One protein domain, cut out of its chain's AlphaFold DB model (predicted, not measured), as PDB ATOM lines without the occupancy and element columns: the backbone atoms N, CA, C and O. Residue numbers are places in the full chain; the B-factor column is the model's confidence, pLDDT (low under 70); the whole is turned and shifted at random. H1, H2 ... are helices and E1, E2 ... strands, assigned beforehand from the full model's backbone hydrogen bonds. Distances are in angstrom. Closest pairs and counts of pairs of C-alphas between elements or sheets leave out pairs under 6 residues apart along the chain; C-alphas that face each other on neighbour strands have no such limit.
ATOM      1  N   PRO A  16     -23.347  32.858  34.490       95.75
ATOM      2  CA  PRO A  16     -23.778  33.312  35.810       95.75
ATOM      3  C   PRO A  16     -23.682  32.244  36.899       95.75
ATOM      4  O   PRO A  16     -23.333  32.570  38.038       95.75
ATOM      5  N   SER A  17     -23.906  30.971  36.562       96.31
ATOM      6  CA  SER A  17     -23.747  29.843  37.489       96.31
ATOM      7  C   SER A  17     -22.321  29.706  38.051       96.31
ATOM      8  O   SER A  17     -22.141  29.190  39.155       96.31
ATOM      9  N   LEU A  18     -21.312  30.233  37.347       96.88
ATOM     10  CA  LEU A  18     -19.913  30.307  37.785       96.88
ATOM     11  C   LEU A  18     -19.512  31.695  38.320       96.88
ATOM     12  O   LEU A  18     -18.340  31.932  38.617       96.88
ATOM     13  N   GLY A  19     -20.463  32.623  38.455       97.25
ATOM     14  CA  GLY A  19     -20.216  33.997  38.902       97.25
ATOM     15  C   GLY A  19     -19.577  34.905  37.845       97.25
ATOM     16  O   GLY A  19     -19.110  35.993  38.186       97.25
ATOM     17  N   TYR A  20     -19.550  34.482  36.578       96.31
ATOM     18  CA  TYR A  20     -19.045  35.271  35.455       96.31
ATOM     19  C   TYR A  20     -20.209  35.818  34.627       96.31
ATOM     20  O   TYR A  20     -20.943  35.060  34.013       96.31
ATOM     21  N   TRP A  21     -20.363  37.138  34.571       95.00
ATOM     22  CA  TRP A  21     -21.488  37.803  33.891       95.00
ATOM     23  C   TRP A  21     -21.156  38.280  32.470       95.00
ATOM     24  O   TRP A  21     -21.805  39.183  31.951       95.00
ATOM     25  N   GLY A  22     -20.115  37.709  31.863       94.88
ATOM     26  CA  GLY A  22     -19.638  38.133  30.554       94.88
ATOM     27  C   GLY A  22     -18.737  39.376  30.616       94.88
ATOM     28  O   GLY A  22     -18.488  39.950  31.685       94.88
ATOM     29  N   PRO A  23     -18.204  39.802  29.462       95.19
ATOM     30  CA  PRO A  23     -17.440  41.036  29.346       95.19
ATOM     31  C   PRO A  23     -18.368  42.263  29.369       95.19
ATOM     32  O   PRO A  23     -19.526  42.200  28.970       95.19
ATOM     33  N   ASN A  24     -17.829  43.438  29.727       95.25
ATOM     34  CA  ASN A  24     -18.579  44.707  29.663       95.25
ATOM     35  C   ASN A  24     -19.151  45.007  28.261       95.25
ATOM     36  O   ASN A  24     -20.124  45.744  28.125       95.25
ATOM     37  N   TRP A  25     -18.505  44.479  27.220       95.44
ATOM     38  CA  TRP A  25     -18.949  44.551  25.837       95.44
ATOM     39  C   TRP A  25     -19.062  43.135  25.285       95.44
ATOM     40  O   TRP A  25     -18.044  42.487  25.055       95.44
ATOM     41  N   MET A  26     -20.295  42.668  25.080       94.69
ATOM     42  CA  MET A  26     -20.584  41.259  24.792       94.69
ATOM     43  C   MET A  26     -20.058  40.757  23.443       94.69
ATOM     44  O   MET A  26     -19.893  39.555  23.277       94.69
ATOM     45  N   VAL A  27     -19.797  41.642  22.474       96.62
ATOM     46  CA  VAL A  27     -19.365  41.248  21.122       96.62
ATOM     47  C   VAL A  27     -17.855  41.026  21.101       96.62
ATOM     48  O   VAL A  27     -17.068  41.976  21.021       96.62
ATOM     49  N   THR A  28     -17.460  39.757  21.145       97.19
ATOM     50  CA  THR A  28     -16.060  39.321  21.225       97.19
ATOM     51  C   THR A  28     -15.392  39.239  19.850       97.19
ATOM     52  O   THR A  28     -14.190  39.478  19.748       97.19
ATOM     53  N   ASP A  29     -16.162  39.014  18.779       96.56
ATOM     54  CA  ASP A  29     -15.705  39.116  17.387       96.56
ATOM     55  C   ASP A  29     -16.796  39.678  16.459       96.56
ATOM     56  O   ASP A  29     -17.995  39.508  16.674       96.56
ATOM     57  N   GLY A  30     -16.373  40.345  15.382       96.00
ATOM     58  CA  GLY A  30     -17.281  40.860  14.358       96.00
ATOM     59  C   GLY A  30     -17.800  42.278  14.609       96.00
ATOM     60  O   GLY A  30     -18.766  42.694  13.976       96.00
ATOM     61  N   ASN A  31     -17.130  43.071  15.451       96.38
ATOM     62  CA  ASN A  31     -17.499  44.466  15.748       96.38
ATOM     63  C   ASN A  31     -17.729  45.333  14.494       96.38
ATOM     64  O   ASN A  31     -18.711  46.069  14.407       96.38
ATOM     65  N   HIS A  32     -16.878  45.209  13.472       95.12
ATOM     66  CA  HIS A  32     -17.076  45.922  12.204       95.12
ATOM     67  C   HIS A  32     -18.275  45.397  11.397       95.12
ATOM     68  O   HIS A  32     -18.912  46.169  10.679       95.12
ATOM     69  N   ARG A  33     -18.601  44.098  11.498       96.06
ATOM     70  CA  ARG A  33     -19.797  43.507  10.872       96.06
ATOM     71  C   ARG A  33     -21.063  44.031  11.550       96.06
ATOM     72  O   ARG A  33     -21.970  44.467  10.845       96.06
ATOM     73  N   LEU A  34     -21.067  44.098  12.882       95.75
ATOM     74  CA  LEU A  34     -22.148  44.716  13.649       95.75
ATOM     75  C   LEU A  34     -22.327  46.194  13.276       95.75
ATOM     76  O   LEU A  34     -23.428  46.606  12.925       95.75
ATOM     77  N   ALA A  35     -21.245  46.981  13.267       95.12
ATOM     78  CA  ALA A  35     -21.303  48.385  12.863       95.12
ATOM     79  C   ALA A  35     -21.866  48.546  11.439       95.12
ATOM     80  O   ALA A  35     -22.730  49.387  11.204       95.12
ATOM     81  N   ALA A  36     -21.428  47.711  10.493       94.12
ATOM     82  CA  ALA A  36     -21.941  47.736   9.126       94.12
ATOM     83  C   ALA A  36     -23.442  47.406   9.043       94.12
ATOM     84  O   ALA A  36     -24.142  48.044   8.260       94.12
ATOM     85  N   ALA A  37     -23.939  46.448   9.834       94.75
ATOM     86  CA  ALA A  37     -25.366  46.127   9.906       94.75
ATOM     87  C   ALA A  37     -26.186  47.298  10.472       94.75
ATOM     88  O   ALA A  37     -27.197  47.676   9.881       94.75
ATOM     89  N   ILE A  38     -25.686  47.957  11.525       95.56
ATOM     90  CA  ILE A  38     -26.297  49.173  12.084       95.56
ATOM     91  C   ILE A  38     -26.383  50.275  11.018       95.56
ATOM     92  O   ILE A  38     -27.449  50.852  10.815       95.56
ATOM     93  N   PHE A  39     -25.296  50.545  10.288       95.38
ATOM     94  CA  PHE A  39     -25.292  51.571   9.237       95.38
ATOM     95  C   PHE A  39     -26.193  51.235   8.040       95.38
ATOM     96  O   PHE A  39     -26.649  52.153   7.358       95.38
ATOM     97  N   ARG A  40     -26.456  49.950   7.765       93.88
ATOM     98  CA  ARG A  40     -27.445  49.527   6.759       93.88
ATOM     99  C   ARG A  40     -28.891  49.642   7.245       93.88
ATOM    100  O   ARG A  40     -29.786  49.658   6.406       93.88
ATOM    101  N   GLY A  41     -29.112  49.760   8.555       95.62
ATOM    102  CA  GLY A  41     -30.443  49.763   9.159       95.62
ATOM    103  C   GLY A  41     -31.026  48.362   9.357       95.62
ATOM    104  O   GLY A  41     -32.245  48.220   9.416       95.62
ATOM    105  N   ASP A  42     -30.179  47.335   9.442       95.31
ATOM    106  CA  ASP A  42     -30.639  45.968   9.673       95.31
ATOM    107  C   ASP A  42     -31.169  45.831  11.106       95.31
ATOM    108  O   ASP A  42     -30.516  46.236  12.069       95.31
ATOM    109  N   SER A  43     -32.344  45.220  11.265       94.31
ATOM    110  CA  SER A  43     -32.932  44.955  12.586       94.31
ATOM    111  C   SER A  43     -32.304  43.756  13.299       94.31
ATOM    112  O   SER A  43     -32.498  43.589  14.499       94.31
ATOM    113  N   THR A  44     -31.594  42.897  12.565       92.38
ATOM    114  CA  THR A  44     -31.017  41.639  13.060       92.38
ATOM    115  C   THR A  44     -29.717  41.316  12.327       92.38
ATOM    116  O   THR A  44     -29.595  41.596  11.135       92.38
ATOM    117  N   ILE A  45     -28.784  40.648  13.006       92.69
ATOM    118  CA  ILE A  45     -27.549  40.101  12.428       92.69
ATOM    119  C   ILE A  45     -27.326  38.677  12.973       92.69
ATOM    120  O   ILE A  45     -27.638  38.443  14.140       92.69
ATOM    121  N   PRO A  46     -26.807  37.722  12.180       92.38
ATOM    122  CA  PRO A  46     -26.453  36.397  12.687       92.38
ATOM    123  C   PRO A  46     -25.375  36.467  13.776       92.38
ATOM    124  O   PRO A  46     -24.385  37.186  13.618       92.38
ATOM    125  N   ALA A  47     -25.539  35.680  14.838       91.75
ATOM    126  CA  ALA A  47     -24.588  35.571  15.940       91.75
ATOM    127  C   ALA A  47     -24.384  34.106  16.351       91.75
ATOM    128  O   ALA A  47     -25.315  33.307  16.268       91.75
ATOM    129  N   LEU A  48     -23.176  33.775  16.804       92.31
ATOM    130  CA  LEU A  48     -22.898  32.585  17.605       92.31
ATOM    131  C   LEU A  48     -22.771  33.021  19.063       92.31
ATOM    132  O   LEU A  48     -22.107  34.019  19.354       92.31
ATOM    133  N   VAL A  49     -23.428  32.277  19.948       91.56
ATOM    134  CA  VAL A  49     -23.526  32.592  21.373       91.56
ATOM    135  C   VAL A  49     -22.623  31.649  22.155       91.56
ATOM    136  O   VAL A  49     -22.727  30.436  22.003       91.56
ATOM    137  N   ASP A  50     -21.744  32.221  22.968       92.56
ATOM    138  CA  ASP A  50     -20.897  31.526  23.934       92.56
ATOM    139  C   ASP A  50     -21.347  31.870  25.362       92.56
ATOM    140  O   ASP A  50     -21.950  32.925  25.595       92.56
ATOM    141  N   GLY A  51     -21.054  30.983  26.310       93.19
ATOM    142  CA  GLY A  51     -21.476  31.081  27.704       93.19
ATOM    143  C   GLY A  51     -22.521  30.036  28.102       93.19
ATOM    144  O   GLY A  51     -22.546  28.911  27.605       93.19
ATOM    145  N   GLU A  52     -23.364  30.392  29.064       93.06
ATOM    146  CA  GLU A  52     -24.370  29.503  29.641       93.06
ATOM    147  C   GLU A  52     -25.670  29.517  28.827       93.06
ATOM    148  O   GLU A  52     -26.298  30.560  28.655       93.06
ATOM    149  N   LEU A  53     -26.095  28.340  28.350       89.19
ATOM    150  CA  LEU A  53     -27.258  28.190  27.465       89.19
ATOM    151  C   LEU A  53     -28.568  28.649  28.099       89.19
ATOM    152  O   LEU A  53     -29.366  29.302  27.435       89.19
ATOM    153  N   GLU A  54     -28.787  28.330  29.376       90.25
ATOM    154  CA  GLU A  54     -29.995  28.759  30.089       90.25
ATOM    155  C   GLU A  54     -30.059  30.290  30.151       90.25
ATOM    156  O   GLU A  54     -31.087  30.887  29.837       90.25
ATOM    157  N   HIS A  55     -28.923  30.940  30.411       92.12
ATOM    158  CA  HIS A  55     -28.844  32.395  30.409       92.12
ATOM    159  C   HIS A  55     -29.022  33.003  29.007       92.12
ATOM    160  O   HIS A  55     -29.712  34.010  28.840       92.12
ATOM    161  N   ALA A  56     -28.453  32.380  27.971       91.12
ATOM    162  CA  ALA A  56     -28.678  32.787  26.585       91.12
ATOM    163  C   ALA A  56     -30.168  32.705  26.200       91.12
ATOM    164  O   ALA A  56     -30.697  33.624  25.570       91.12
ATOM    165  N   PHE A  57     -30.854  31.638  26.622       89.62
ATOM    166  CA  PHE A  57     -32.287  31.458  26.406       89.62
ATOM    167  C   PHE A  57     -33.108  32.552  27.101       89.62
ATOM    168  O   PHE A  57     -34.008  33.123  26.483       89.62
ATOM    169  N   GLU A  58     -32.779  32.905  28.346       91.19
ATOM    170  CA  GLU A  58     -33.426  34.008  29.072       91.19
ATOM    171  C   GLU A  58     -33.264  35.363  28.364       91.19
ATOM    172  O   GLU A  58     -34.208  36.154  28.317       91.19
ATOM    173  N   LEU A  59     -32.078  35.636  27.808       89.44
ATOM    174  CA  LEU A  59     -31.769  36.904  27.142       89.44
ATOM    175  C   LEU A  59     -32.441  37.040  25.775       89.44
ATOM    176  O   LEU A  59     -32.936  38.116  25.431       89.44
TER     177      LEU A  59
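AT A GLANCE: This is residues 16 to 59 of the 74 residues of an uncharacterized protein of Pseudomonas putida (UniProt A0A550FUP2). The chain makes a long, open loop that runs out and folds back: H1 sits at the closed end, one arm leads to it through residues 16 to 26 and E1, and the other returns from it through residues 41 to 46 and E2. H2 ends the returning arm, on the same end of the loop as the first printed residues, and the two arms run near each other without forming a sheet. The printed part has 44 residues with two named helices and two named strands, in the order E1, H1, E2, H2, of mixed class, helices and strands. It is loose, with a radius of gyration of the C-alphas of 12.5 A, and only just a rod, spanning 37 by 18 by 13 A.

HOW THE PARTS SIT: Begin with the longest helix, H1, residues 31 to 40. Just before it look for E1, residues 27 to 29; the two meet only through their link, a tight one of 1 residue. After H1, a short link of 6 residues leads to E2, residues 47 to 50, and H1 and E2 are apart. E1 and E2 are near each other, with 6 pairs of C-alphas within 10 A and no pair within 8 A. Each of these strands pairs with no named strand. From E2 a tight link of 2 residues leads to H2, residues 53 to 59. The closest C-alphas of E2 and H2 are those of Val 49 and Ala 56, 7.3 A apart, the one pair within 8 A; their centres are 11.2 A apart. H2 is apart from E1 and from H1. In both H1 and H2 every O i to N i+4 pair is within hydrogen-bond range.

IN THESE COORDINATES: Find C-alpha 31 at (-17.499, 44.466, 15.748); from there H1 runs 14.3 A to C-alpha 40 at (-27.445, 49.527, 6.759). Go back to C-alpha 27 at (-19.365, 41.248, 21.122), where E1 begins; its three residues, Val 27 to Asp 29, span 5.6 A. Beyond H1, E2 runs 9.7 A from Ala 47 to Asp 50. H2 runs 9.8 A from Leu 53 to C-alpha 59 at (-31.769, 36.904, 27.142).

THE WHOLE: The two C-alphas farthest apart are those of Leu 18 and Arg 40, 37.3 A. The first and last printed C-alphas, of Pro 16 and Leu 59, are 12.3 A apart. The printed part has no cut, and no link between named elements is long. The mean pLDDT of the printed part is 94.1, and no printed residue is under 70; for H2 the mean is 90.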